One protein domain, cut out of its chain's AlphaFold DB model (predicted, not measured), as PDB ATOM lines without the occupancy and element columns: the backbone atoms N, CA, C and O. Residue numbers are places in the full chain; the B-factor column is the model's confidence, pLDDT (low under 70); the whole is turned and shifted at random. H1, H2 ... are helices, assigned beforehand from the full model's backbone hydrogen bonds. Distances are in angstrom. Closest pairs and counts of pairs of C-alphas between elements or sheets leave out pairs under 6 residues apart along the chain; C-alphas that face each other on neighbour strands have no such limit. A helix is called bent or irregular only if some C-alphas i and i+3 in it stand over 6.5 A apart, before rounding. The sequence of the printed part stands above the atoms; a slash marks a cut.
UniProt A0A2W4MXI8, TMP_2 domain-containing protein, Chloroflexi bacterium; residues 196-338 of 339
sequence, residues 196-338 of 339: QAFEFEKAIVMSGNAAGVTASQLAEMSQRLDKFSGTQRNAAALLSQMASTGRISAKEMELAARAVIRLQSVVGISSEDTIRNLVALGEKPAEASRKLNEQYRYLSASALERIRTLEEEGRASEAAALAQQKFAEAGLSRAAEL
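Overview. This is residues 196 to 338 of the 339 residues of the protein "TMP_2 domain-containing protein" of Chloroflexi bacterium (UniProt A0A2W4MXI8). Picture a flat slab of helices in which the chain zigzags from H1 at one end to H6 and H7 at the other, after which the long last helix, H8, folds back and packs on H7, H6, H5 and H4. H4 to H8 make an up-and-down bundle, each helix running against the one before it, while H1, H2 and H3 form a group at the other end that packs on H4 through H2 and H3. The printed part has 143 residues with eight named helices, H1 to H8 in order, and no named strand; the class is all helix. It is compact, with a radius of gyration of the C-alphas of 14.6 A and spans of 41 by 37 by 19 A.

Along the chain. Find C-alpha 196 at (196.745, 183.948, 127.762), where H1 begins and runs to residue 206. H2 follows at residues 215 to 229; it is only just irregular, with C-alphas 224 and 227 7.0 A apart. H3 takes residues 232 to 245, 20.1 A long. Look next for C-alpha 250 at (204.080, 198.608, 120.598): H4 runs from there to residue 267, 25.3 A, and is irregular, with C-alphas 251 and 254 7.2 A apart. H5 is residues 271 to 283, H6 residues 285 to 296 and H7 residues 301 to 312. H8, residues 316 to 337, is 31.6 A long and ends at C-alpha 337, (225.378, 198.752, 137.908).

Arrangement. Start at the two hubs, H4 and H8, which touch each other at a shallow tilt of 30 degrees, the same way; their closest C-alphas, of Ala 259 and Ala 328, are 5.1 A apart. With residues 317 to 327 alone, H8 touches residues 278 to 283 of H5, closest at the C-alphas of Gly 282 and Ala 320, 4.6 A. H6 and H7 are a hairpin, closest at the C-alphas of Ala 286 and Arg 308, 5.0 A. H7 touches H8 with residues 306 to 311 alone, closest at the C-alphas of Ile 307 and Ala 319, 4.8 A. Toward the first residue, H4 touches H2 with residues 254 to 262 alone, closest at the C-alphas of Ser 229 and Ile 261, 5.8 A. H1 touches H3 at a shallow tilt of 10 degrees, the same way, with the C-alphas of Ala 203 and Ser 244 closest at 4.3 A. H1 and H8 are apart. In H1, H3, H5, H6, H7 and H8 every O i to N i+4 pair is within hydrogen-bond range; in H2 it is 9 of 11 and in H4 12 of 14.

Size, cuts and confidence. The two C-alphas farthest apart, of Phe 198 and Ala 301, are 42.9 A apart. The printed part has no cut; the link from H1 to H2 is short, and the other links are tight. The mean pLDDT of the printed part is 80.2; look for values under 70 at residues 196 to 211 and 228 to 234.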
ATOM      1  N   GLN A 196     195.803 182.846 127.946       56.84
ATOM      2  CA  GLN A 196     196.745 183.948 127.762       56.84
ATOM      3  C   GLN A 196     196.371 184.820 126.557       56.84
ATOM      4  O   GLN A 196     196.352 186.041 126.677       56.84
ATOM      5  N   ALA A 197     195.990 184.199 125.436       54.56
ATOM      6  CA  ALA A 197     195.448 184.901 124.276       54.56
ATOM      7  C   ALA A 197     194.195 185.706 124.647       54.56
ATOM      8  O   ALA A 197     194.105 186.883 124.314       54.56
ATOM      9  N   PHE A 198     193.294 185.115 125.437       55.38
ATOM     10  CA  PHE A 198     192.106 185.805 125.932       55.38
ATOM     11  C   PHE A 198     192.435 187.033 126.801       55.38
ATOM     12  O   PHE A 198     191.834 188.091 126.626       55.38
ATOM     13  N   GLU A 199     193.407 186.942 127.716       61.31
ATOM     14  CA  GLU A 199     193.813 188.097 128.534       61.31
ATOM     15  C   GLU A 199     194.528 189.187 127.715       61.31
ATOM     16  O   GLU A 199     194.379 190.375 128.009       61.31
ATOM     17  N   PHE A 200     195.278 188.820 126.672       68.12
ATOM     18  CA  PHE A 200     195.840 189.790 125.728       68.12
ATOM     19  C   PHE A 200     194.747 190.507 124.938       68.12
ATOM     20  O   PHE A 200     194.740 191.735 124.880       68.12
ATOM     21  N   GLU A 201     193.797 189.763 124.373       57.66
ATOM     22  CA  GLU A 201     192.664 190.331 123.638       57.66
ATOM     23  C   GLU A 201     191.844 191.268 124.520       57.66
ATOM     24  O   GLU A 201     191.551 192.396 124.124       57.66
ATOM     25  N   LYS A 202     191.550 190.854 125.754       56.25
ATOM     26  CA  LYS A 202     190.874 191.695 126.742       56.25
ATOM     27  C   LYS A 202     191.623 193.007 126.974       56.25
ATOM     28  O   LYS A 202     191.003 194.066 126.926       56.25
ATOM     29  N   ALA A 203     192.937 192.963 127.192       54.75
ATOM     30  CA  ALA A 203     193.748 194.163 127.407       54.75
ATOM     31  C   ALA A 203     193.759 195.105 126.187       54.75
ATOM     32  O   ALA A 203     193.649 196.326 126.335       54.75
ATOM     33  N   ILE A 204     193.851 194.544 124.981       56.72
ATOM     34  CA  ILE A 204     193.812 195.298 123.723       56.72
ATOM     35  C   ILE A 204     192.448 195.970 123.550       56.72
ATOM     36  O   ILE A 204     192.377 197.163 123.266       56.72
ATOM     37  N   VAL A 205     191.354 195.240 123.769       54.28
ATOM     38  CA  VAL A 205     189.993 195.780 123.635       54.28
ATOM     39  C   VAL A 205     189.721 196.853 124.689       54.28
ATOM     40  O   VAL A 205     189.186 197.908 124.354       54.28
ATOM     41  N   MET A 206     190.133 196.632 125.942       56.00
ATOM     42  CA  MET A 206     189.947 197.597 127.033       56.00
ATOM     43  C   MET A 206     190.630 198.941 126.766       56.00
ATOM     44  O   MET A 206     190.104 199.980 127.155       56.00
ATOM     45  N   SER A 207     191.779 198.931 126.091       60.19
ATOM     46  CA  SER A 207     192.512 200.147 125.721       60.19
ATOM     47  C   SER A 207     192.089 200.735 124.368       60.19
ATOM     48  O   SER A 207     192.660 201.735 123.936       60.19
ATOM     49  N   GLY A 208     191.134 200.117 123.660       50.75
ATOM     50  CA  GLY A 208     190.773 200.498 122.289       50.75
ATOM     51  C   GLY A 208     191.906 200.282 121.279       50.75
ATOM     52  O   GLY A 208     191.966 200.968 120.263       50.75
ATOM     53  N   ASN A 209     192.829 199.365 121.578       64.81
ATOM     54  CA  ASN A 209     194.083 199.132 120.867       64.81
ATOM     55  C   ASN A 209     194.950 200.393 120.687       64.81
ATOM     56  O   ASN A 209     195.631 200.554 119.674       64.81
ATOM     57  N   ALA A 210     194.960 201.286 121.679       61.66
ATOM     58  CA  ALA A 210     195.778 202.499 121.628       61.66
ATOM     59  C   ALA A 210     197.291 202.207 121.524       61.66
ATOM     60  O   ALA A 210     198.035 203.001 120.955       61.66
ATOM     61  N   ALA A 211     197.742 201.049 122.021       67.69
ATOM     62  CA  ALA A 211     199.130 200.602 121.900       67.69
ATOM     63  C   ALA A 211     199.511 200.126 120.481       67.69
ATOM     64  O   ALA A 211     200.702 200.060 120.172       67.69
ATOM     65  N   GLY A 212     198.531 199.797 119.628       73.19
ATOM     66  CA  GLY A 212     198.763 199.298 118.269       73.19
ATOM     67  C   GLY A 212     199.376 197.895 118.225       73.19
ATOM     68  O   GLY A 212     200.267 197.651 117.415       73.19
ATOM     69  N   VAL A 213     198.932 196.989 119.104       75.94
ATOM     70  CA  VAL A 213     199.470 195.623 119.247       75.94
ATOM     71  C   VAL A 213     198.415 194.556 118.952       75.94
ATOM     72  O   VAL A 213     197.216 194.783 119.105       75.94
ATOM     73  N   THR A 214     198.859 193.363 118.559       76.88
ATOM     74  CA  THR A 214     198.022 192.160 118.445       76.88
ATOM     75  C   THR A 214     198.328 191.159 119.557       76.88
ATOM     76  O   THR A 214     199.409 191.176 120.149       76.88
ATOM     77  N   ALA A 215     197.397 190.238 119.828       71.56
ATOM     78  CA  ALA A 215     197.621 189.168 120.803       71.56
ATOM     79  C   ALA A 215     198.850 188.308 120.446       71.56
ATOM     80  O   ALA A 215     199.621 187.946 121.332       71.56
ATOM     81  N   SER A 216     199.083 188.050 119.153       72.38
ATOM     82  CA  SER A 216     200.272 187.336 118.672       72.38
ATOM     83  C   SER A 216     201.560 188.113 118.945       72.38
ATOM     84  O   SER A 216     202.521 187.535 119.441       72.38
ATOM     85  N   GLN A 217     201.573 189.430 118.715       81.06
ATOM     86  CA  GLN A 217     202.740 190.267 119.022       81.06
ATOM     87  C   GLN A 217     203.058 190.272 120.524       81.06
ATOM     88  O   GLN A 217     204.224 190.162 120.900       81.06
ATOM     89  N   LEU A 218     202.040 190.334 121.391       78.75
ATOM     90  CA  LEU A 218     202.230 190.230 122.843       78.75
ATOM     91  C   LEU A 218     202.716 188.834 123.262       78.75
ATOM     92  O   LEU A 218     203.571 188.715 124.141       78.75
ATOM     93  N   ALA A 219     202.234 187.774 122.611       77.75
ATOM     94  CA  ALA A 219     202.717 186.419 122.843       77.75
ATOM     95  C   ALA A 219     204.199 186.272 122.457       77.75
ATOM     96  O   ALA A 219     204.989 185.769 123.257       77.75
ATOM     97  N   GLU A 220     204.605 186.776 121.295       81.38
ATOM     98  CA  GLU A 220     206.004 186.783 120.860       81.38
ATOM     99  C   GLU A 220     206.898 187.613 121.796       81.38
ATOM    100  O   GLU A 220     207.978 187.164 122.182       81.38
ATOM    101  N   MET A 221     206.441 188.799 122.221       83.56
ATOM    102  CA  MET A 221     207.144 189.604 123.229       83.56
ATOM    103  C   MET A 221     207.300 188.820 124.539       83.56
ATOM    104  O   MET A 221     208.387 188.795 125.115       83.56
ATOM    105  N   SER A 222     206.252 188.122 124.994       80.31
ATOM    106  CA  SER A 222     206.302 187.335 126.234       80.31
ATOM    107  C   SER A 222     207.359 186.230 126.184       80.31
ATOM    108  O   SER A 222     208.058 186.010 127.170       80.31
ATOM    109  N   GLN A 223     207.529 185.584 125.025       81.69
ATOM    110  CA  GLN A 223     208.561 184.568 124.810       81.69
ATOM    111  C   GLN A 223     209.965 185.179 124.850       81.69
ATOM    112  O   GLN A 223     210.865 184.625 125.477       81.69
ATOM    113  N   ARG A 224     210.167 186.358 124.244       85.12
ATOM    114  CA  ARG A 224     211.461 187.064 124.296       85.12
ATOM    115  C   ARG A 224     211.822 187.549 125.704       85.12
ATOM    116  O   ARG A 224     213.007 187.633 126.036       85.12
ATOM    117  N   LEU A 225     210.813 187.853 126.522       78.25
ATOM    118  CA  LEU A 225     210.951 188.335 127.899       78.25
ATOM    119  C   LEU A 225     211.042 187.221 128.954       78.25
ATOM    120  O   LEU A 225     211.380 187.512 130.104       78.25
ATOM    121  N   ASP A 226     210.774 185.966 128.592       75.06
ATOM    122  CA  ASP A 226     210.819 184.806 129.495       75.06
ATOM    123  C   ASP A 226     212.155 184.731 130.257       75.06
ATOM    124  O   ASP A 226     212.185 184.708 131.488       75.06
ATOM    125  N   LYS A 227     213.270 184.893 129.532       76.62
ATOM    126  CA  LYS A 227     214.637 184.897 130.086       76.62
ATOM    127  C   LYS A 227     214.926 185.995 131.118       76.62
ATOM    128  O   LYS A 227     215.896 185.884 131.859       76.62
ATOM    129  N   PHE A 228     214.135 187.068 131.141       69.00
ATOM    130  CA  PHE A 228     214.305 188.170 132.092       69.00
ATOM    131  C   PHE A 228     213.303 188.085 133.248       69.00
ATOM    132  O   PHE A 228     213.663 188.370 134.384       69.00
ATOM    133  N   SER A 229     212.054 187.713 132.956       58.72
ATOM    134  CA  SER A 229     210.922 187.692 133.903       58.72
ATOM    135  C   SER A 229     210.821 186.413 134.743       58.72
ATOM    136  O   SER A 229     209.921 186.283 135.581       58.72
ATOM    137  N   GLY A 230     211.692 185.439 134.476       63.44
ATOM    138  CA  GLY A 230     211.701 184.119 135.095       63.44
ATOM    139  C   GLY A 230     210.658 183.159 134.517       63.44
ATOM    140  O   GLY A 230     210.912 181.960 134.496       63.44
ATOM    141  N   THR A 231     209.503 183.658 134.047       66.25
ATOM    142  CA  THR A 231     208.510 182.849 133.324       66.25
ATOM    143  C   THR A 231     207.747 183.655 132.269       66.25
ATOM    144  O   THR A 231     207.314 184.785 132.509       66.25
ATOM    145  N   GLN A 232     207.420 183.009 131.149       67.19
ATOM    146  CA  GLN A 232     206.602 183.567 130.073       67.19
ATOM    147  C   GLN A 232     205.237 184.057 130.588       67.19
ATOM    148  O   GLN A 232     204.683 185.039 130.094       67.19
ATOM    149  N   ARG A 233     204.685 183.392 131.612       65.25
ATOM    150  CA  ARG A 233     203.421 183.782 132.250       65.25
ATOM    151  C   ARG A 233     203.521 185.154 132.920       65.25
ATOM    152  O   ARG A 233     202.599 185.953 132.768       65.25
ATOM    153  N   ASN A 234     204.619 185.427 133.624       67.56
ATOM    154  CA  ASN A 234     204.847 186.717 134.274       67.56
ATOM    155  C   ASN A 234     205.058 187.821 133.233       67.56
ATOM    156  O   ASN A 234     204.431 188.875 133.332       67.56
ATOM    157  N   ALA A 235     205.861 187.553 132.195       74.38
ATOM    158  CA  ALA A 235     206.027 188.478 131.075       74.38
ATOM    159  C   ALA A 235     204.690 188.816 130.404       74.38
ATOM    160  O   ALA A 235     204.409 189.977 130.127       74.38
ATOM    161  N   ALA A 236     203.838 187.822 130.172       76.50
ATOM    162  CA  ALA A 236     202.531 188.051 129.576       76.50
ATOM    163  C   ALA A 236     201.582 188.845 130.472       76.50
ATOM    164  O   ALA A 236     200.906 189.734 129.973       76.50
ATOM    165  N   ALA A 237     201.538 188.572 131.779       74.50
ATOM    166  CA  ALA A 237     200.715 189.353 132.701       74.50
ATOM    167  C   ALA A 237     201.128 190.836 132.698       74.50
ATOM    168  O   ALA A 237     200.274 191.716 132.597       74.50
ATOM    169  N   LEU A 238     202.439 191.099 132.716       79.62
ATOM    170  CA  LEU A 238     203.002 192.441 132.599       79.62
ATOM    171  C   LEU A 238     202.628 193.103 131.264       79.62
ATOM    172  O   LEU A 238     202.130 194.226 131.250       79.62
ATOM    173  N   LEU A 239     202.812 192.404 130.143       83.38
ATOM    174  CA  LEU A 239     202.470 192.913 128.813       83.38
ATOM    175  C   LEU A 239     200.967 193.186 128.656       83.38
ATOM    176  O   LEU A 239     200.600 194.225 128.111       83.38
ATOM    177  N   SER A 240     200.094 192.318 129.178       78.44
ATOM    178  CA  SER A 240     198.647 192.564 129.253       78.44
ATOM    179  C   SER A 240     198.344 193.823 130.058       78.44
ATOM    180  O   SER A 240     197.565 194.666 129.617       78.44
ATOM    181  N   GLN A 241     198.975 193.989 131.221       75.56
ATOM    182  CA  GLN A 241     198.792 195.180 132.043       75.56
ATOM    183  C   GLN A 241     199.232 196.437 131.286       75.56
ATOM    184  O   GLN A 241     198.459 197.387 131.201       75.56
ATOM    185  N   MET A 242     200.409 196.429 130.661       79.81
ATOM    186  CA  MET A 242     200.922 197.552 129.870       79.81
ATOM    187  C   MET A 242     200.026 197.878 128.672       79.81
ATOM    188  O   MET A 242     199.671 199.043 128.484       79.81
ATOM    189  N   ALA A 243     199.592 196.871 127.908       77.31
ATOM    190  CA  ALA A 243     198.670 197.042 126.788       77.31
ATOM    191  C   ALA A 243     197.326 197.629 127.242       77.31
ATOM    192  O   ALA A 243     196.810 198.537 126.594       77.31
ATOM    193  N   SER A 244     196.801 197.198 128.395       72.50
ATOM    194  CA  SER A 244     195.539 197.714 128.945       72.50
ATOM    195  C   SER A 244     195.585 199.204 129.302       72.50
ATOM    196  O   SER A 244     194.542 199.853 129.321       72.50
ATOM    197  N   THR A 245     196.776 199.774 129.533       77.62
ATOM    198  CA  THR A 245     196.917 201.216 129.803       77.62
ATOM    199  C   THR A 245     196.677 202.069 128.562       77.62
ATOM    200  O   THR A 245     196.302 203.232 128.683       77.62
ATOM    201  N   GLY A 246     196.959 201.531 127.369       74.00
ATOM    202  CA  GLY A 246     196.943 202.288 126.118       74.00
ATOM    203  C   GLY A 246     197.955 203.438 126.038       74.00
ATOM    204  O   GLY A 246     197.884 204.232 125.105       74.00
ATOM    205  N   ARG A 247     198.881 203.567 127.001       81.06
ATOM    206  CA  ARG A 247     199.855 204.676 127.071       81.06
ATOM    207  C   ARG A 247     201.264 204.293 126.643       81.06
ATOM    208  O   ARG A 247     202.125 205.162 126.559       81.06
ATOM    209  N   ILE A 248     201.512 203.009 126.399       80.88
ATOM    210  CA  ILE A 248     202.814 202.485 125.987       80.88
ATOM    211  C   ILE A 248     202.640 201.877 124.600       80.88
ATOM    212  O   ILE A 248     201.857 200.944 124.424       80.88
ATOM    213  N   SER A 249     203.339 202.435 123.614       79.06
ATOM    214  CA  SER A 249     203.237 201.981 122.225       79.06
ATOM    215  C   SER A 249     203.895 200.615 122.031       79.06
ATOM    216  O   SER A 249     204.816 200.251 122.765       79.06
ATOM    217  N   ALA A 250     203.481 199.884 120.992       79.00
ATOM    218  CA  ALA A 250     204.080 198.608 120.598       79.00
ATOM    219  C   ALA A 250     205.616 198.654 120.520       79.00
ATOM    220  O   ALA A 250     206.288 197.720 120.950       79.00
ATOM    221  N   LYS A 251     206.160 199.759 119.992       86.62
ATOM    222  CA  LYS A 251     207.600 199.954 119.793       86.62
ATOM    223  C   LYS A 251     208.366 200.001 121.116       86.62
ATOM    224  O   LYS A 251     209.437 199.413 121.214       86.62
ATOM    225  N   GLU A 252     207.805 200.663 122.125       88.19
ATOM    226  CA  GLU A 252     208.474 200.860 123.417       88.19
ATOM    227  C   GLU A 252     208.120 199.786 124.451       88.19
ATOM    228  O   GLU A 252     208.800 199.646 125.467       88.19
ATOM    229  N   MET A 253     207.072 198.997 124.200       87.88
ATOM    230  CA  MET A 253     206.515 198.057 125.172       87.88
ATOM    231  C   MET A 253     207.521 197.007 125.642       87.88
ATOM    232  O   MET A 253     207.609 196.747 126.839       87.88
ATOM    233  N   GLU A 254     208.312 196.427 124.740       89.31
ATOM    234  CA  GLU A 254     209.301 195.416 125.127       89.31
ATOM    235  C   GLU A 254     210.440 196.022 125.962       89.31
ATOM    236  O   GLU A 254     210.829 195.449 126.980       89.31
ATOM    237  N   LEU A 255     210.942 197.205 125.585       93.19
ATOM    238  CA  LEU A 255     211.976 197.917 126.343       93.19
ATOM    239  C   LEU A 255     211.476 198.290 127.745       93.19
ATOM    240  O   LEU A 255     212.150 198.030 128.742       93.19
ATOM    241  N   ALA A 256     210.272 198.851 127.818       89.81
ATOM    242  CA  ALA A 256     209.626 199.218 129.064       89.81
ATOM    243  C   ALA A 256     209.370 197.989 129.955       89.81
ATOM    244  O   ALA A 256     209.659 198.034 131.150       89.81
ATOM    245  N   ALA A 257     208.924 196.864 129.386       87.88
ATOM    246  CA  ALA A 257     208.723 195.623 130.129       87.88
ATOM    247  C   ALA A 257     210.042 195.082 130.701       87.88
ATOM    248  O   ALA A 257     210.093 194.681 131.863       87.88
ATOM    249  N   ARG A 258     211.137 195.126 129.927       89.75
ATOM    250  CA  ARG A 258     212.474 194.759 130.426       89.75
ATOM    251  C   ARG A 258     212.905 195.636 131.595       89.75
ATOM    252  O   ARG A 258     213.432 195.106 132.571       89.75
ATOM    253  N   ALA A 259     212.685 196.947 131.503       87.06
ATOM    254  CA  ALA A 259     213.027 197.874 132.576       87.06
ATOM    255  C   ALA A 259     212.216 197.589 133.843       87.06
ATOM    256  O   ALA A 259     212.800 197.506 134.918       87.06
ATOM    257  N   VAL A 260     210.906 197.352 133.717       83.06
ATOM    258  CA  VAL A 260     210.030 196.950 134.830       83.06
ATOM    259  C   VAL A 260     210.555 195.691 135.519       83.06
ATOM    260  O   VAL A 260     210.781 195.698 136.727       83.06
ATOM    261  N   ILE A 261     210.825 194.637 134.744       83.25
ATOM    262  CA  ILE A 261     211.336 193.366 135.264       83.25
ATOM    263  C   ILE A 261     212.657 193.570 136.012       83.25
ATOM    264  O   ILE A 261     212.812 193.069 137.122       83.25
ATOM    265  N   ARG A 262     213.609 194.308 135.424       80.62
ATOM    266  CA  ARG A 262     214.940 194.488 136.017       80.62
ATOM    267  C   ARG A 262     214.955 195.418 137.219       80.62
ATOM    268  O   ARG A 262     215.633 195.123 138.199       80.62
ATOM    269  N   LEU A 263     214.191 196.505 137.182       76.38
ATOM    270  CA  LEU A 263     214.042 197.393 138.331       76.38
ATOM    271  C   LEU A 263     213.385 196.667 139.509       76.38
ATOM    272  O   LEU A 263     213.801 196.873 140.647       76.38
ATOM    273  N   GLN A 264     212.438 195.766 139.244       79.00
ATOM    274  CA  GLN A 264     211.868 194.916 140.283       79.00
ATOM    275  C   GLN A 264     212.871 193.890 140.809       79.00
ATOM    276  O   GLN A 264     213.019 193.764 142.022       79.00
ATOM    277  N   SER A 265     213.549 193.151 139.928       77.12
ATOM    278  CA  SER A 265     214.396 192.033 140.352       77.12
ATOM    279  C   SER A 265     215.708 192.465 141.005       77.12
ATOM    280  O   SER A 265     216.206 191.743 141.858       77.12
ATOM    281  N   VAL A 266     216.276 193.601 140.586       77.00
ATOM    282  CA  VAL A 266     217.596 194.063 141.048       77.00
ATOM    283  C   VAL A 266     217.478 195.203 142.054       77.00
ATOM    284  O   VAL A 266     218.112 195.178 143.102       77.00
ATOM    285  N   VAL A 267     216.649 196.206 141.751       78.31
ATOM    286  CA  VAL A 267     216.555 197.437 142.560       78.31
ATOM    287  C   VAL A 267     215.459 197.334 143.629       78.31
ATOM    288  O   VAL A 267     215.480 198.070 144.612       78.31
ATOM    289  N   GLY A 268     214.495 196.425 143.461       73.88
ATOM    290  CA  GLY A 268     213.357 196.252 144.367       73.88
ATOM    291  C   GLY A 268     212.222 197.261 144.163       73.88
ATOM    292  O   GLY A 268     211.327 197.347 145.003       73.88
ATOM    293  N   ILE A 269     212.222 198.024 143.063       74.12
ATOM    294  CA  ILE A 269     211.113 198.933 142.730       74.12
ATOM    295  C   ILE A 269     209.935 198.101 142.217       74.12
ATOM    296  O   ILE A 269     210.105 197.271 141.328       74.12
ATOM    297  N   SER A 270     208.728 198.321 142.743       78.25
ATOM    298  CA  SER A 270     207.563 197.532 142.326       78.25
ATOM    299  C   SER A 270     207.265 197.679 140.825       78.25
ATOM    300  O   SER A 270     207.478 198.736 140.209       78.25
ATOM    301  N   SER A 271     206.740 196.603 140.230       74.12
ATOM    302  CA  SER A 271     206.292 196.618 138.836       74.12
ATOM    303  C   SER A 271     205.200 197.667 138.624       74.12
ATOM    304  O   SER A 271     205.229 198.418 137.650       74.12
ATOM    305  N   GLU A 272     204.277 197.781 139.575       73.69
ATOM    306  CA  GLU A 272     203.163 198.723 139.559       73.69
ATOM    307  C   GLU A 272     203.629 200.180 139.557       73.69
ATOM    308  O   GLU A 272     203.086 200.989 138.803       73.69
ATOM    309  N   ASP A 273     204.631 200.531 140.368       75.88
ATOM    310  CA  ASP A 273     205.165 201.896 140.420       75.88
ATOM    311  C   ASP A 273     205.918 202.243 139.135       75.88
ATOM    312  O   ASP A 273     205.749 203.334 138.586       75.88
ATOM    313  N   THR A 274     206.692 201.296 138.602       77.50
ATOM    314  CA  THR A 274     207.418 201.495 137.342       77.50
ATOM    315  C   THR A 274     206.449 201.673 136.169       77.50
ATOM    316  O   THR A 274     206.601 202.609 135.382       77.50
ATOM    317  N   ILE A 275     205.401 200.844 136.080       80.69
ATOM    318  CA  ILE A 275     204.332 200.995 135.080       80.69
ATOM    319  C   ILE A 275     203.615 202.334 135.265       80.69
ATOM    320  O   ILE A 275     203.371 203.022 134.278       80.69
ATOM    321  N   ARG A 276     203.313 202.752 136.501       79.81
ATOM    322  CA  ARG A 276     202.671 204.050 136.768       79.81
ATOM    323  C   ARG A 276     203.514 205.220 136.260       79.81
ATOM    324  O   ARG A 276     202.965 206.142 135.660       79.81
ATOM    325  N   ASN A 277     204.832 205.162 136.443       78.88
ATOM    326  CA  ASN A 277     205.754 206.175 135.928       78.88
ATOM    327  C   ASN A 277     205.768 206.194 134.392       78.88
ATOM    328  O   ASN A 277     205.662 207.261 133.791       78.88
ATOM    329  N   LEU A 278     205.816 205.024 133.750       79.81
ATOM    330  CA  LEU A 278     205.747 204.897 132.289       79.81
ATOM    331  C   LEU A 278     204.414 205.399 131.716       79.81
ATOM    332  O   LEU A 278     204.401 206.081 130.692       79.81
ATOM    333  N   VAL A 279     203.299 205.105 132.390       81.94
ATOM    334  CA  VAL A 279     201.969 205.617 132.040       81.94
ATOM    335  C   VAL A 279     201.963 207.136 132.121       81.94
ATOM    336  O   VAL A 279     201.607 207.769 131.133       81.94
ATOM    337  N   ALA A 280     202.433 207.724 133.225       77.38
ATOM    338  CA  ALA A 280     202.505 209.177 133.385       77.38
ATOM    339  C   ALA A 280     203.336 209.848 132.276       77.38
ATOM    340  O   ALA A 280     202.928 210.882 131.747       77.38
ATOM    341  N   LEU A 281     204.451 209.227 131.872       79.50
ATOM    342  CA  LEU A 281     205.274 209.672 130.739       79.50
ATOM    343  C   LEU A 281     204.541 209.578 129.394       79.50
ATOM    344  O   LEU A 281     204.826 210.366 128.502       79.50
ATOM    345  N   GLY A 282     203.590 208.653 129.250       79.19
ATOM    346  CA  GLY A 282     202.713 208.564 128.083       79.19
ATOM    347  C   GLY A 282     201.521 209.525 128.116       79.19
ATOM    348  O   GLY A 282     200.966 209.843 127.067       79.19
ATOM    349  N   GLU A 283     201.096 209.994 129.296       80.62
ATOM    350  CA  GLU A 283     199.992 210.957 129.412       80.62
ATOM    351  C   GLU A 283     200.443 212.404 129.263       80.62
ATOM    352  O   GLU A 283     199.768 213.184 128.595       80.62
ATOM    353  N   LYS A 284     201.550 212.757 129.921       81.94
ATOM    354  CA  LYS A 284     202.101 214.114 129.958       81.94
ATOM    355  C   LYS A 284     203.628 214.062 129.898       81.94
ATOM    356  O   LYS A 284     204.280 214.212 130.940       81.94
ATOM    357  N   PRO A 285     204.212 213.818 128.715       85.62
ATOM    358  CA  PRO A 285     205.630 213.524 128.564       85.62
ATOM    359  C   PRO A 285     206.555 214.547 129.225       85.62
ATOM    360  O   PRO A 285     207.409 214.141 130.015       85.62
ATOM    361  N   ALA A 286     206.386 215.855 128.990       89.19
ATOM    362  CA  ALA A 286     207.287 216.858 129.558       89.19
ATOM    363  C   ALA A 286     207.066 217.064 131.064       89.19
ATOM    364  O   ALA A 286     208.030 217.135 131.833       89.19
ATOM    365  N   GLU A 287     205.806 217.133 131.514       88.25
ATOM    366  CA  GLU A 287     205.474 217.319 132.935       88.25
ATOM    367  C   GLU A 287     205.966 216.135 133.783       88.25
ATOM    368  O   GLU A 287     206.605 216.334 134.821       88.25
ATOM    369  N   ALA A 288     205.696 214.909 133.329       85.81
ATOM    370  CA  ALA A 288     206.114 213.688 134.006       85.81
ATOM    371  C   ALA A 288     207.636 213.522 133.967       85.81
ATOM    372  O   ALA A 288     208.233 213.230 135.002       85.81
ATOM    373  N   SER A 289     208.277 213.791 132.824       86.56
ATOM    374  CA  SER A 289     209.739 213.743 132.702       86.56
ATOM    375  C   SER A 289     210.421 214.699 133.669       86.56
ATOM    376  O   SER A 289     211.386 214.314 134.320       86.56
ATOM    377  N   ARG A 290     209.906 215.925 133.835       89.12
ATOM    378  CA  ARG A 290     210.447 216.884 134.807       89.12
ATOM    379  C   ARG A 290     210.361 216.344 136.237       89.12
ATOM    380  O   ARG A 290     211.381 216.274 136.916       89.12
ATOM    381  N   LYS A 291     209.169 215.911 136.664       86.69
ATOM    382  CA  LYS A 291     208.927 215.377 138.018       86.69
ATOM    383  C   LYS A 291     209.776 214.141 138.315       86.69
ATOM    384  O   LYS A 291     210.402 214.048 139.366       86.69
ATOM    385  N   LEU A 292     209.825 213.194 137.379       83.88
ATOM    386  CA  LEU A 292     210.637 211.991 137.531       83.88
ATOM    387  C   LEU A 292     212.130 212.322 137.480       83.88
ATOM    388  O   LEU A 292     212.912 211.682 138.172       83.88
ATOM    389  N   ASN A 293     212.554 213.332 136.721       89.50
ATOM    390  CA  ASN A 293     213.955 213.734 136.695       89.50
ATOM    391  C   ASN A 293     214.399 214.430 137.989       89.50
ATOM    392  O   ASN A 293     215.549 214.284 138.385       89.50
ATOM    393  N   GLU A 294     213.515 215.150 138.680       87.81
ATOM    394  CA  GLU A 294     213.815 215.695 140.012       87.81
ATOM    395  C   GLU A 294     214.124 214.583 141.022       87.81
ATOM    396  O   GLU A 294     215.067 214.713 141.805       87.81
ATOM    397  N   GLN A 295     213.370 213.482 140.959       82.50
ATOM    398  CA  GLN A 295     213.526 212.330 141.851       82.50
ATOM    399  C   GLN A 295     214.701 211.437 141.449       82.50
ATOM    400  O   GLN A 295     215.541 211.090 142.271       82.50
ATOM    401  N   TYR A 296     214.754 211.064 140.173       82.00
ATOM    402  CA  TYR A 296     215.643 210.021 139.683       82.00
ATOM    403  C   TYR A 296     216.866 210.557 138.952       82.00
ATOM    404  O   TYR A 296     217.738 209.758 138.654       82.00
ATOM    405  N   ARG A 297     216.962 211.849 138.614       90.62
ATOM    406  CA  ARG A 297     218.127 212.448 137.921       90.62
ATOM    407  C   ARG A 297     218.589 211.633 136.702       90.62
ATOM    408  O   ARG A 297     219.754 211.270 136.590       90.62
ATOM    409  N   TYR A 298     217.652 211.269 135.831       89.12
ATOM    410  CA  TYR A 298     217.886 210.362 134.700       89.12
ATOM    411  C   TYR A 298     217.968 211.059 133.332       89.12
ATOM    412  O   TYR A 298     218.399 210.447 132.359       89.12
ATOM    413  N   LEU A 299     217.555 212.326 133.239       88.31
ATOM    414  CA  LEU A 299     217.547 213.115 132.006       88.31
ATOM    415  C   LEU A 299     218.548 214.264 132.065       88.31
ATOM    416  O   LEU A 299     218.629 214.991 133.059       88.31
ATOM    417  N   SER A 300     219.220 214.500 130.937       91.94
ATOM    418  CA  SER A 300     219.909 215.763 130.674       91.94
ATOM    419  C   SER A 300     218.904 216.895 130.427       91.94
ATOM    420  O   SER A 300     217.767 216.663 130.006       91.94
ATOM    421  N   ALA A 301     219.349 218.142 130.613       91.12
ATOM    422  CA  ALA A 301     218.549 219.320 130.272       91.12
ATOM    423  C   ALA A 301     218.134 219.324 128.789       91.12
ATOM    424  O   ALA A 301     216.983 219.603 128.471       91.12
ATOM    425  N   SER A 302     219.043 218.925 127.889       93.44
ATOM    426  CA  SER A 302     218.762 218.827 126.453       93.44
ATOM    427  C   SER A 302     217.703 217.775 126.112       93.44
ATOM    428  O   SER A 302     216.889 217.997 125.219       93.44
ATOM    429  N   ALA A 303     217.676 216.641 126.822       92.44
ATOM    430  CA  ALA A 303     216.670 215.605 126.611       92.44
ATOM    431  C   ALA A 303     215.286 216.054 127.098       92.44
ATOM    432  O   ALA A 303     214.299 215.837 126.399       92.44
ATOM    433  N   LEU A 304     215.214 216.714 128.261       91.56
ATOM    434  CA  LEU A 304     213.957 217.265 128.771       91.56
ATOM    435  C   LEU A 304     213.403 218.348 127.839       91.56
ATOM    436  O   LEU A 304     212.212 218.330 127.532       91.56
ATOM    437  N   GLU A 305     214.266 219.241 127.351       95.06
ATOM    438  CA  GLU A 305     213.864 220.272 126.396       95.06
ATOM    439  C   GLU A 305     213.355 219.646 125.098       95.06
ATOM    440  O   GLU A 305     212.294 220.013 124.612       95.06
ATOM    441  N   ARG A 306     214.026 218.607 124.586       96.31
ATOM    442  CA  ARG A 306     213.558 217.898 123.392       96.31
ATOM    443  C   ARG A 306     212.172 217.276 123.576       96.31
ATOM    444  O   ARG A 306     211.360 217.356 122.658       96.31
ATOM    445  N   ILE A 307     211.902 216.655 124.724       89.75
ATOM    446  CA  ILE A 307     210.579 216.090 125.042       89.75
ATOM    447  C   ILE A 307     209.525 217.203 125.056       89.75
ATOM    448  O   ILE A 307     208.455 217.037 124.476       89.75
ATOM    449  N   ARG A 308     209.851 218.349 125.662       92.25
ATOM    450  CA  ARG A 308     208.981 219.523 125.702       92.25
ATOM    451  C   ARG A 308     208.691 220.075 124.309       92.25
ATOM    452  O   ARG A 308     207.525 220.248 123.975       92.25
ATOM    453  N   THR A 309     209.717 220.285 123.486       97.25
ATOM    454  CA  THR A 309     209.552 220.774 122.110       97.25
ATOM    455  C   THR A 309     208.663 219.838 121.293       97.25
ATOM    456  O   THR A 309     207.762 220.303 120.606       97.25
ATOM    457  N   LEU A 310     208.854 218.517 121.396       93.06
ATOM    458  CA  LEU A 310     207.999 217.545 120.702       93.06
ATOM    459  C   LEU A 310     206.529 217.650 121.142       93.06
ATOM    460  O   LEU A 310     205.632 217.549 120.310       93.06
ATOM    461  N   GLU A 311     206.267 217.858 122.432       84.75
ATOM    462  CA  GLU A 311     204.906 218.036 122.950       84.75
ATOM    463  C   GLU A 311     204.277 219.357 122.465       84.75
ATOM    464  O   GLU A 311     203.130 219.356 122.019       84.75
ATOM    465  N   GLU A 312     205.042 220.455 122.463       91.12
ATOM    466  CA  GLU A 312     204.620 221.775 121.961       91.12
ATOM    467  C   GLU A 312     204.362 221.777 120.441       91.12
ATOM    468  O   GLU A 312     203.433 222.432 119.972       91.12
ATOM    469  N   GLU A 313     205.113 220.983 119.672       93.44
ATOM    470  CA  GLU A 313     204.896 220.743 118.236       93.44
ATOM    471  C   GLU A 313     203.664 219.859 117.943       93.44
ATOM    472  O   GLU A 313     203.373 219.552 116.785       93.44
ATOM    473  N   GLY A 314     202.941 219.398 118.972       86.94
ATOM    474  CA  GLY A 314     201.805 218.481 118.831       86.94
ATOM    475  C   GLY A 314     202.207 217.025 118.565       86.94
ATOM    476  O   GLY A 314     201.350 216.167 118.347       86.94
ATOM    477  N   ARG A 315     203.501 216.701 118.635       89.69
ATOM    478  CA  ARG A 315     204.067 215.357 118.430       89.69
ATOM    479  C   ARG A 315     204.097 214.577 119.745       89.69
ATOM    480  O   ARG A 315     205.102 213.970 120.119       89.69
ATOM    481  N   ALA A 316     202.962 214.558 120.445       82.69
ATOM    482  CA  ALA A 316     202.833 213.981 121.784       82.69
ATOM    483  C   ALA A 316     203.221 212.491 121.852       82.69
ATOM    484  O   ALA A 316     203.824 212.058 122.828       82.69
ATOM    485  N   SER A 317     202.937 211.714 120.799       78.81
ATOM    486  CA  SER A 317     203.329 210.296 120.720       78.81
ATOM    487  C   SER A 317     204.853 210.113 120.678       78.81
ATOM    488  O   SER A 317     205.401 209.236 121.343       78.81
ATOM    489  N   GLU A 318     205.561 210.981 119.953       87.38
ATOM    490  CA  GLU A 318     207.025 210.945 119.880       87.38
ATOM    491  C   GLU A 318     207.666 211.448 121.174       87.38
ATOM    492  O   GLU A 318     208.660 210.882 121.629       87.38
ATOM    493  N   ALA A 319     207.074 212.471 121.800       86.75
ATOM    494  CA  ALA A 319     207.480 212.941 123.119       86.75
ATOM    495  C   ALA A 319     207.339 211.828 124.173       86.75
ATOM    496  O   ALA A 319     208.282 211.568 124.920       86.75
ATOM    497  N   ALA A 320     206.193 211.137 124.191       85.88
ATOM    498  CA  ALA A 320     205.926 209.998 125.068       85.88
ATOM    499  C   ALA A 320     206.928 208.862 124.852       85.88
ATOM    500  O   ALA A 320     207.514 208.373 125.817       85.88
ATOM    501  N   ALA A 321     207.166 208.481 123.593       89.00
ATOM    502  CA  ALA A 321     208.119 207.431 123.255       89.00
ATOM    503  C   ALA A 321     209.532 207.780 123.740       89.00
ATOM    504  O   ALA A 321     210.152 206.978 124.433       89.00
ATOM    505  N   LEU A 322     210.012 209.001 123.471       93.25
ATOM    506  CA  LEU A 322     211.328 209.451 123.931       93.25
ATOM    507  C   LEU A 322     211.428 209.466 125.464       93.25
ATOM    508  O   LEU A 322     212.432 209.033 126.028       93.25
ATOM    509  N   ALA A 323     210.387 209.948 126.142       88.38
ATOM    510  CA  ALA A 323     210.331 210.026 127.597       88.38
ATOM    511  C   ALA A 323     210.370 208.633 128.254       88.38
ATOM    512  O   ALA A 323     211.173 208.393 129.161       88.38
ATOM    513  N   GLN A 324     209.544 207.703 127.764       89.75
ATOM    514  CA  GLN A 324     209.489 206.311 128.218       89.75
ATOM    515  C   GLN A 324     210.788 205.567 127.915       89.75
ATOM    516  O   GLN A 324     211.316 204.892 128.800       89.75
ATOM    517  N   GLN A 325     211.336 205.740 126.710       95.19
ATOM    518  CA  GLN A 325     212.609 205.154 126.303       95.19
ATOM    519  C   GLN A 325     213.727 205.591 127.251       95.19
ATOM    520  O   GLN A 325     214.424 204.748 127.807       95.19
ATOM    521  N   LYS A 326     213.872 206.899 127.496       96.06
ATOM    522  CA  LYS A 326     214.924 207.419 128.379       96.06
ATOM    523  C   LYS A 326     214.776 206.936 129.816       96.06
ATOM    524  O   LYS A 326     215.776 206.640 130.466       96.06
ATOM    525  N   PHE A 327     213.545 206.839 130.313       91.38
ATOM    526  CA  PHE A 327     213.284 206.314 131.649       91.38
ATOM    527  C   PHE A 327     213.640 204.826 131.748       91.38
ATOM    528  O   PHE A 327     214.329 204.416 132.683       91.38
ATOM    529  N   ALA A 328     213.233 204.029 130.757       92.50
ATOM    530  CA  ALA A 328     213.536 202.606 130.690       92.50
ATOM    531  C   ALA A 328     215.046 202.339 130.543       92.50
ATOM    532  O   ALA A 328     215.588 201.512 131.273       92.50
ATOM    533  N   GLU A 329     215.738 203.066 129.659       94.94
ATOM    534  CA  GLU A 329     217.195 202.993 129.470       94.94
ATOM    535  C   GLU A 329     217.947 203.306 130.768       94.94
ATOM    536  O   GLU A 329     218.826 202.545 131.172       94.94
ATOM    537  N   ALA A 330     217.575 204.385 131.459       92.75
ATOM    538  CA  ALA A 330     218.198 204.745 132.727       92.75
ATOM    539  C   ALA A 330     217.937 203.701 133.821       92.75
ATOM    540  O   ALA A 330     218.837 203.375 134.594       92.75
ATOM    541  N   GLY A 331     216.719 203.157 133.876       86.56
ATOM    542  CA  GLY A 331     216.375 202.079 134.800       86.56
ATOM    543  C   GLY A 331     217.203 200.817 134.561       86.56
ATOM    544  O   GLY A 331     217.735 200.239 135.506       86.56
ATOM    545  N   LEU A 332     217.370 200.429 133.295       89.62
ATOM    546  CA  LEU A 332     218.203 199.294 132.903       89.62
ATOM    547  C   LEU A 332     219.684 199.524 133.214       89.62
ATOM    548  O   LEU A 332     220.327 198.611 133.720       89.62
ATOM    549  N   SER A 333     220.211 200.727 132.960       92.19
ATOM    550  CA  SER A 333     221.601 201.073 133.292       92.19
ATOM    551  C   SER A 333     221.868 200.932 134.789       92.19
ATOM    552  O   SER A 333     222.845 200.311 135.182       92.19
ATOM    553  N   ARG A 334     220.958 201.433 135.634       87.00
ATOM    554  CA  ARG A 334     221.086 201.321 137.096       87.00
ATOM    555  C   ARG A 334     220.979 199.895 137.596       87.00
ATOM    556  O   ARG A 334     221.707 199.519 138.500       87.00
ATOM    557  N   ALA A 335     220.063 199.113 137.028       80.88
ATOM    558  CA  ALA A 335     219.982 197.699 137.360       80.88
ATOM    559  C   ALA A 335     221.296 196.988 136.998       80.88
ATOM    560  O   ALA A 335     221.793 196.217 137.803       80.88
ATOM    561  N   ALA A 336     221.901 197.300 135.848       90.19
ATOM    562  CA  ALA A 336     223.179 196.716 135.441       90.19
ATOM    563  C   ALA A 336     224.366 197.128 136.335       90.19
ATOM    564  O   ALA A 336     225.298 196.352 136.479       90.19
ATOM    565  N   GLU A 337     224.347 198.317 136.945       89.62
ATOM    566  CA  GLU A 337     225.378 198.752 137.908       89.62
ATOM    567  C   GLU A 337     225.321 198.004 139.253       89.62
ATOM    568  O   GLU A 337     226.265 198.078 140.038       89.62
ATOM    569  N   LEU A 338     224.209 197.321 139.533       77.56
ATOM    570  CA  LEU A 338     223.955 196.592 140.778       77.56
ATOM    571  C   LEU A 338     224.035 195.063 140.611       77.56
ATOM    572  O   LEU A 338     223.816 194.343 141.585       77.56
TER     573      LEU A 338